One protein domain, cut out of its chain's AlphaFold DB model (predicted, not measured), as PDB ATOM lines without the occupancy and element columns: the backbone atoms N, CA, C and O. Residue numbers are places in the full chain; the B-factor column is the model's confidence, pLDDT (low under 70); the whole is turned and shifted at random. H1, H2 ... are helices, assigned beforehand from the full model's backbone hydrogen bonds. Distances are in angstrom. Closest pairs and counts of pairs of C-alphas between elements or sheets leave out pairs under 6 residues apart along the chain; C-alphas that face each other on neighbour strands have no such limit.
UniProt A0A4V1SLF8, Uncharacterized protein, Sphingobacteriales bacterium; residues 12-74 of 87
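Overview. This is residues 12 to 74 of the 87 residues of an uncharacterized protein of Sphingobacteriales bacterium (UniProt A0A4V1SLF8). A small body of two helices, H1 and H2, with the loops that follow them, has a long arm: residues 57 to 74 stick out from it and end in a third helix, H3, which reaches neither of the others. The arm makes the elongated outline of 43 by 25 by 21 A. The printed part has 63 residues with three named helices in the order H1, H2, H3 and no named strand; its class is all helix. The whole is only just loose, close to extended, with a radius of gyration of the C-alphas of 15.5 A.

Arrangement. Begin at H1, residues 12 to 26, and look next at H2, residues 37 to 45: they only just touch, with 3 pairs of C-alphas within 8 A. Their closest C-alphas, those of Leu 13 and Ile 39, are 7.5 A apart, and H1 touches H2 with residues 13 to 17 alone. They run the same way at a steep tilt of 69 degrees, only just short of about perpendicular. H3, residues 64 to 72, is apart from H1 and from H2. In H1, H2 and H3 every O i to N i+4 pair is within hydrogen-bond range.

Along the chain. Find C-alpha 12 at (43.223, 3.360, -28.387); from there H1 runs 21.0 A to C-alpha 26. H2 runs 12.2 A from C-alpha 37, at (40.935, 16.626, -20.422), to C-alpha 45. H3 runs 12.2 A from C-alpha 64 to C-alpha 72, at (22.614, 23.194, -18.037).

Size, cuts and confidence. The two C-alphas farthest apart, those of Ala 26 and Lys 64, are 43.8 A apart. The link from H1 to H2 is short, and the link from H2 to H3, residues 46 to 63, is long. Without residues 57 to 74, which stand free, the body spans 25 by 24 by 18 A. The printed part has no cut, and no printed residue has a pLDDT under 70.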
ATOM      1  N   ASP A  12      42.190   2.903 -27.458       94.06
ATOM      2  CA  ASP A  12      43.223   3.360 -28.387       94.06
ATOM      3  C   ASP A  12      43.871   4.696 -27.987       94.06
ATOM      4  O   ASP A  12      44.694   5.228 -28.741       94.06
ATOM      5  N   LEU A  13      43.577   5.234 -26.795       92.50
ATOM      6  CA  LEU A  13      44.157   6.498 -26.319       92.50
ATOM      7  C   LEU A  13      45.692   6.513 -26.427       92.50
ATOM      8  O   LEU A  13      46.275   7.485 -26.899       92.50
ATOM      9  N   SER A  14      46.373   5.431 -26.051       92.56
ATOM     10  CA  SER A  14      47.839   5.358 -26.130       92.56
ATOM     11  C   SER A  14      48.363   5.447 -27.574       92.56
ATOM     12  O   SER A  14      49.345   6.148 -27.838       92.56
ATOM     13  N   LYS A  15      47.678   4.803 -28.528       93.81
ATOM     14  CA  LYS A  15      48.010   4.845 -29.964       93.81
ATOM     15  C   LYS A  15      47.767   6.233 -30.545       93.81
ATOM     16  O   LYS A  15      48.593   6.728 -31.313       93.81
ATOM     17  N   LEU A  16      46.677   6.881 -30.137       93.38
ATOM     18  CA  LEU A  16      46.388   8.267 -30.488       93.38
ATOM     19  C   LEU A  16      47.521   9.197 -30.044       93.38
ATOM     20  O   LEU A  16      48.008  10.009 -30.831       93.38
ATOM     21  N   ILE A  17      47.962   9.081 -28.791       94.31
ATOM     22  CA  ILE A  17      49.046   9.916 -28.264       94.31
ATOM     23  C   ILE A  17      50.340   9.692 -29.051       94.31
ATOM     24  O   ILE A  17      51.024  10.658 -29.396       94.31
ATOM     25  N   LEU A  18      50.648   8.443 -29.408       95.00
ATOM     26  CA  LEU A  18      51.809   8.131 -30.239       95.00
ATOM     27  C   LEU A  18      51.713   8.771 -31.633       95.00
ATOM     28  O   LEU A  18      52.702   9.319 -32.126       95.00
ATOM     29  N   LEU A  19      50.526   8.758 -32.250       93.38
ATOM     30  CA  LEU A  19      50.274   9.445 -33.517       93.38
ATOM     31  C   LEU A  19      50.514  10.955 -33.387       93.38
ATOM     32  O   LEU A  19      51.210  11.534 -34.221       93.38
ATOM     33  N   LEU A  20      50.004  11.583 -32.322       92.69
ATOM     34  CA  LEU A  20      50.232  13.006 -32.050       92.69
ATOM     35  C   LEU A  20      51.725  13.313 -31.877       92.69
ATOM     36  O   LEU A  20      52.216  14.292 -32.434       92.69
ATOM     37  N   TYR A  21      52.472  12.473 -31.160       94.62
ATOM     38  CA  TYR A  21      53.915  12.652 -30.963       94.62
ATOM     39  C   TYR A  21      54.708  12.498 -32.253       94.62
ATOM     40  O   TYR A  21      55.570  13.329 -32.549       94.62
ATOM     41  N   ARG A  22      54.382  11.487 -33.063       95.00
ATOM     42  CA  ARG A  22      54.942  11.355 -34.411       95.00
ATOM     43  C   ARG A  22      54.682  12.624 -35.216       95.00
ATOM     44  O   ARG A  22      55.578  13.098 -35.913       95.00
ATOM     45  N   GLN A  23      53.484  13.191 -35.085       92.12
ATOM     46  CA  GLN A  23      53.101  14.370 -35.836       92.12
ATOM     47  C   GLN A  23      53.831  15.639 -35.395       92.12
ATOM     48  O   GLN A  23      54.283  16.409 -36.244       92.12
ATOM     49  N   LEU A  24      53.997  15.817 -34.081       92.50
ATOM     50  CA  LEU A  24      54.792  16.891 -33.486       92.50
ATOM     51  C   LEU A  24      56.207  16.930 -34.060       92.50
ATOM     52  O   LEU A  24      56.679  17.985 -34.476       92.50
ATOM     53  N   ILE A  25      56.858  15.766 -34.106       93.81
ATOM     54  CA  ILE A  25      58.240  15.629 -34.572       93.81
ATOM     55  C   ILE A  25      58.313  15.841 -36.085       93.81
ATOM     56  O   ILE A  25      59.104  16.659 -36.555       93.81
ATOM     57  N   ALA A  26      57.467  15.143 -36.851       95.12
ATOM     58  CA  ALA A  26      57.492  15.191 -38.313       95.12
ATOM     59  C   ALA A  26      57.230  16.601 -38.858       95.12
ATOM     60  O   ALA A  26      57.837  17.007 -39.847       95.12
ATOM     61  N   TRP A  27      56.341  17.355 -38.208       93.81
ATOM     62  CA  TRP A  27      55.983  18.715 -38.619       93.81
ATOM     63  C   TRP A  27      56.730  19.807 -37.855       93.81
ATOM     64  O   TRP A  27      56.451  20.983 -38.074       93.81
ATOM     65  N   LYS A  28      57.693  19.446 -36.994       92.94
ATOM     66  CA  LYS A  28      58.486  20.393 -36.188       92.94
ATOM     67  C   LYS A  28      57.601  21.391 -35.425       92.94
ATOM     68  O   LYS A  28      57.895  22.583 -35.362       92.94
ATOM     69  N   ILE A  29      56.492  20.903 -34.867       91.06
ATOM     70  CA  ILE A  29      55.558  21.726 -34.093       91.06
ATOM     71  C   ILE A  29      56.232  22.119 -32.776       91.06
ATOM     72  O   ILE A  29      56.637  21.257 -32.000       91.06
ATOM     73  N   SER A  30      56.320  23.423 -32.507       90.81
ATOM     74  CA  SER A  30      56.938  23.967 -31.291       90.81
ATOM     75  C   SER A  30      56.010  23.961 -30.074       90.81
ATOM     76  O   SER A  30      56.485  23.870 -28.944       90.81
ATOM     77  N   VAL A  31      54.693  24.059 -30.288       89.94
ATOM     78  CA  VAL A  31      53.685  24.158 -29.224       89.94
ATOM     79  C   VAL A  31      52.469  23.302 -29.561       89.94
ATOM     80  O   VAL A  31      51.907  23.406 -30.650       89.94
ATOM     81  N   LEU A  32      52.034  22.490 -28.596       89.88
ATOM     82  CA  LEU A  32      50.767  21.766 -28.633       89.88
ATOM     83  C   LEU A  32      49.899  22.184 -27.454       89.88
ATOM     84  O   LEU A  32      50.283  22.017 -26.298       89.88
ATOM     85  N   THR A  33      48.703  22.664 -27.771       88.62
ATOM     86  CA  THR A  33      47.661  22.977 -26.796       88.62
ATOM     87  C   THR A  33      46.566  21.925 -26.902       88.62
ATOM     88  O   THR A  33      46.061  21.657 -27.990       88.62
ATOM     89  N   VAL A  34      46.213  21.310 -25.774       87.62
ATOM     90  CA  VAL A  34      45.220  20.233 -25.705       87.62
ATOM     91  C   VAL A  34      44.091  20.655 -24.776       87.62
ATOM     92  O   VAL A  34      44.332  20.936 -23.606       87.62
ATOM     93  N   TYR A  35      42.863  20.665 -25.296       83.94
ATOM     94  CA  TYR A  35      41.656  21.023 -24.539       83.94
ATOM     95  C   TYR A  35      40.874  19.806 -24.040       83.94
ATOM     96  O   TYR A  35      40.097  19.914 -23.094       83.94
ATOM     97  N   ASN A  36      41.067  18.635 -24.657       85.88
ATOM     98  CA  ASN A  36      40.448  17.406 -24.180       85.88
ATOM     99  C   ASN A  36      41.120  16.974 -22.856       85.88
ATOM    100  O   ASN A  36      42.333  16.745 -22.846       85.88
ATOM    101  N   PRO A  37      40.362  16.849 -21.748       86.50
ATOM    102  CA  PRO A  37      40.935  16.626 -20.422       86.50
ATOM    103  C   PRO A  37      41.594  15.251 -20.272       86.50
ATOM    104  O   PRO A  37      42.589  15.131 -19.564       86.50
ATOM    105  N   GLU A  38      41.083  14.227 -20.953       89.88
ATOM    106  CA  GLU A  38      41.622  12.865 -20.903       89.88
ATOM    107  C   GLU A  38      42.986  12.790 -21.601       89.88
ATOM    108  O   GLU A  38      43.969  12.328 -21.019       89.88
ATOM    109  N   ILE A  39      43.075  13.357 -22.808       91.50
ATOM    110  CA  ILE A  39      44.325  13.468 -23.573       91.50
ATOM    111  C   ILE A  39      45.344  14.317 -22.802       91.50
ATOM    112  O   ILE A  39      46.505  13.924 -22.660       91.50
ATOM    113  N   ALA A  40      44.923  15.468 -22.268       91.75
ATOM    114  CA  ALA A  40      45.795  16.342 -21.488       91.75
ATOM    115  C   ALA A  40      46.338  15.631 -20.238       91.75
ATOM    116  O   ALA A  40      47.545  15.662 -19.986       91.75
ATOM    117  N   ALA A  41      45.479  14.935 -19.486       92.75
ATOM    118  CA  ALA A  41      45.884  14.177 -18.307       92.75
ATOM    119  C   ALA A  41      46.873  13.058 -18.656       92.75
ATOM    120  O   ALA A  41      47.853  12.861 -17.930       92.75
ATOM    121  N   TYR A  42      46.656  12.359 -19.774       93.94
ATOM    122  CA  TYR A  42      47.577  11.332 -20.250       93.94
ATOM    123  C   TYR A  42      48.959  11.923 -20.556       93.94
ATOM    124  O   TYR A  42      49.965  11.421 -20.055       93.94
ATOM    125  N   ILE A  43      49.030  13.012 -21.327       94.50
ATOM    126  CA  ILE A  43      50.305  13.645 -21.710       94.50
ATOM    127  C   ILE A  43      51.054  14.182 -20.484       94.50
ATOM    128  O   ILE A  43      52.278  14.063 -20.399       94.50
ATOM    129  N   LEU A  44      50.343  14.762 -19.513       93.56
ATOM    130  CA  LEU A  44      50.964  15.282 -18.293       93.56
ATOM    131  C   LEU A  44      51.632  14.174 -17.472       93.56
ATOM    132  O   LEU A  44      52.767  14.365 -17.031       93.56
ATOM    133  N   LYS A  45      50.979  13.015 -17.335       94.25
ATOM    134  CA  LYS A  45      51.459  11.885 -16.520       94.25
ATOM    135  C   LYS A  45      52.528  11.023 -17.197       94.25
ATOM    136  O   LYS A  45      53.273  10.347 -16.497       94.25
ATOM    137  N   ASN A  46      52.614  11.043 -18.525       94.25
ATOM    138  CA  ASN A  46      53.499  10.159 -19.287       94.25
ATOM    139  C   ASN A  46      54.692  10.902 -19.921       94.25
ATOM    140  O   ASN A  46      54.653  12.130 -20.077       94.25
ATOM    141  N   PRO A  47      55.768  10.187 -20.300       93.12
ATOM    142  CA  PRO A  47      56.844  10.744 -21.114       93.12
ATOM    143  C   PRO A  47      56.320  11.292 -22.445       93.12
ATOM    144  O   PRO A  47      55.415  10.726 -23.055       93.12
ATOM    145  N   SER A  48      56.906  12.393 -22.903       93.56
ATOM    146  CA  SER A  48      56.502  13.074 -24.134       93.56
ATOM    147  C   SER A  48      57.716  13.679 -24.835       93.56
ATOM    148  O   SER A  48      58.677  14.016 -24.145       93.56
ATOM    149  N   PRO A  49      57.663  13.923 -26.155       93.44
ATOM    150  CA  PRO A  49      58.727  14.624 -26.879       93.44
ATOM    151  C   PRO A  49      58.806  16.126 -26.550       93.44
ATOM    152  O   PRO A  49      59.734  16.800 -26.984       93.44
ATOM    153  N   ALA A  50      57.832  16.675 -25.815       91.81
ATOM    154  CA  ALA A  50      57.850  18.072 -25.404       91.81
ATOM    155  C   ALA A  50      58.925  18.319 -24.333       91.81
ATOM    156  O   ALA A  50      58.979  17.610 -23.329       91.81
ATOM    157  N   LEU A  51      59.726  19.374 -24.519       91.44
ATOM    158  CA  LEU A  51      60.728  19.825 -23.541       91.44
ATOM    159  C   LEU A  51      60.091  20.327 -22.240       91.44
ATOM    160  O   LEU A  51      60.691  20.247 -21.173       91.44
ATOM    161  N   TYR A  52      58.874  20.863 -22.332       92.06
ATOM    162  CA  TYR A  52      58.148  21.416 -21.202       92.06
ATOM    163  C   TYR A  52      56.661  21.093 -21.315       92.06
ATOM    164  O   TYR A  52      56.072  21.159 -22.395       92.06
ATOM    165  N   LYS A  53      56.055  20.758 -20.176       93.19
ATOM    166  CA  LYS A  53      54.625  20.494 -20.034       93.19
ATOM    167  C   LYS A  53      54.073  21.400 -18.942       93.19
ATOM    168  O   LYS A  53      54.633  21.458 -17.851       93.19
ATOM    169  N   LYS A  54      52.963  22.079 -19.220       90.50
ATOM    170  CA  LYS A  54      52.293  22.955 -18.258       90.50
ATOM    171  C   LYS A  54      50.788  22.864 -18.414       90.50
ATOM    172  O   LYS A  54      50.272  22.875 -19.527       90.50
ATOM    173  N   GLN A  55      50.100  22.826 -17.281       88.50
ATOM    174  CA  GLN A  55      48.668  23.051 -17.239       88.50
ATOM    175  C   GLN A  55      48.395  24.552 -17.350       88.50
ATOM    176  O   GLN A  55      48.955  25.357 -16.605       88.50
ATOM    177  N   ILE A  56      47.550  24.927 -18.305       83.31
ATOM    178  CA  ILE A  56      47.119  26.308 -18.504       83.31
ATOM    179  C   ILE A  56      45.679  26.402 -18.011       83.31
ATOM    180  O   ILE A  56      44.815  25.672 -18.491       83.31
ATOM    181  N   SER A  57      45.439  27.295 -17.054       79.88
ATOM    182  CA  SER A  57      44.094  27.725 -16.682       79.88
ATOM    183  C   SER A  57      43.839  29.081 -17.328       79.88
ATOM    184  O   SER A  57      44.690  29.967 -17.241       79.88
ATOM    185  N   ARG A  58      42.699  29.222 -18.005       76.00
ATOM    186  CA  ARG A  58      42.238  30.491 -18.569       76.00
ATOM    187  C   ARG A  58      40.922  30.846 -17.909       76.00
ATOM    188  O   ARG A  58      39.957  30.089 -17.997       76.00
ATOM    189  N   GLU A  59      40.911  31.983 -17.235       78.38
ATOM    190  CA  GLU A  59      39.700  32.534 -16.648       78.38
ATOM    191  C   GLU A  59      39.001  33.391 -17.700       78.38
ATOM    192  O   GLU A  59      39.614  34.270 -18.305       78.38
ATOM    193  N   TYR A  60      37.719  33.111 -17.929       77.81
ATOM    194  CA  TYR A  60      36.877  33.872 -18.845       77.81
ATOM    195  C   TYR A  60      35.835  34.645 -18.051       77.81
ATOM    196  O   TYR A  60      35.239  34.125 -17.105       77.81
ATOM    197  N   LEU A  61      35.582  35.880 -18.478       79.00
ATOM    198  CA  LEU A  61      34.414  36.633 -18.046       79.00
ATOM    199  C   LEU A  61      33.283  36.336 -19.026       79.00
ATOM    200  O   LEU A  61      33.418  36.594 -20.217       79.00
ATOM    201  N   ALA A  62      32.183  35.793 -18.513       81.75
ATOM    202  CA  ALA A  62      30.984  35.499 -19.282       81.75
ATOM    203  C   ALA A  62      29.753  36.010 -18.532       81.75
ATOM    204  O   ALA A  62      29.717  36.054 -17.296       81.75
ATOM    205  N   SER A  63      28.716  36.382 -19.279       88.38
ATOM    206  CA  SER A  63      27.442  36.782 -18.680       88.38
ATOM    207  C   SER A  63      26.803  35.629 -17.888       88.38
ATOM    208  O   SER A  63      26.965  34.447 -18.205       88.38
ATOM    209  N   LYS A  64      26.022  35.961 -16.847       89.38
ATOM    210  CA  LYS A  64      25.337  34.957 -16.003       89.38
ATOM    211  C   LYS A  64      24.433  34.024 -16.817       89.38
ATOM    212  O   LYS A  64      24.306  32.851 -16.479       89.38
ATOM    213  N   THR A  65      23.825  34.540 -17.883       90.75
ATOM    214  CA  THR A  65      22.966  33.789 -18.806       90.75
ATOM    215  C   THR A  65      23.748  32.728 -19.574       90.75
ATOM    216  O   THR A  65      23.322  31.575 -19.611       90.75
ATOM    217  N   ILE A  66      24.921  33.072 -20.113       86.31
ATOM    218  CA  ILE A  66      25.788  32.116 -20.822       86.31
ATOM    219  C   ILE A  66      26.303  31.043 -19.865       86.31
ATOM    220  O   ILE A  66      26.234  29.853 -20.173       86.31
ATOM    221  N   VAL A  67      26.750  31.440 -18.670       86.94
ATOM    222  CA  VAL A  67      27.217  30.491 -17.647       86.94
ATOM    223  C   VAL A  67      26.110  29.505 -17.262       86.94
ATOM    224  O   VAL A  67      26.374  28.308 -17.132       86.94
ATOM    225  N   ALA A  68      24.871  29.976 -17.102       89.31
ATOM    226  CA  ALA A  68      23.734  29.111 -16.797       89.31
ATOM    227  C   ALA A  68      23.446  28.115 -17.935       89.31
ATOM    228  O   ALA A  68      23.270  26.925 -17.670       89.31
ATOM    229  N   ALA A  69      23.468  28.573 -19.190       89.06
ATOM    230  CA  ALA A  69      23.241  27.722 -20.357       89.06
ATOM    231  C   ALA A  69      24.325  26.639 -20.519       89.06
ATOM    232  O   ALA A  69      24.003  25.475 -20.762       89.06
ATOM    233  N   LEU A  70      25.601  26.992 -20.326       86.31
ATOM    234  CA  LEU A  70      26.716  26.040 -20.397       86.31
ATOM    235  C   LEU A  70      26.617  24.960 -19.316       86.31
ATOM    236  O   LEU A  70      26.772  23.774 -19.617       86.31
ATOM    237  N   LYS A  71      26.300  25.358 -18.076       86.25
ATOM    238  CA  LYS A  71      26.089  24.422 -16.964       86.25
ATOM    239  C   LYS A  71      24.918  23.480 -17.232       86.25
ATOM    240  O   LYS A  71      25.068  22.278 -17.046       86.25
ATOM    241  N   ALA A  72      23.787  24.004 -17.707       88.56
ATOM    242  CA  ALA A  72      22.614  23.194 -18.037       88.56
ATOM    243  C   ALA A  72      22.903  22.169 -19.148       88.56
ATOM    244  O   ALA A  72      22.407  21.047 -19.102       88.56
ATOM    245  N   ALA A  73      23.744  22.534 -20.117       85.38
ATOM    246  CA  ALA A  73      24.150  21.649 -21.204       85.38
ATOM    247  C   ALA A  73      25.293  20.685 -20.836       85.38
ATOM    248  O   ALA A  73      25.676  19.873 -21.679       85.38
ATOM    249  N   ASN A  74      25.865  20.786 -19.629       82.31
ATOM    250  CA  ASN A  74      27.095  20.094 -19.225       82.31
ATOM    251  C   ASN A  74      28.233  20.261 -20.257       82.31
ATOM    252  O   ASN A  74      28.930  19.306 -20.611       82.31
TER     253      ASN A  74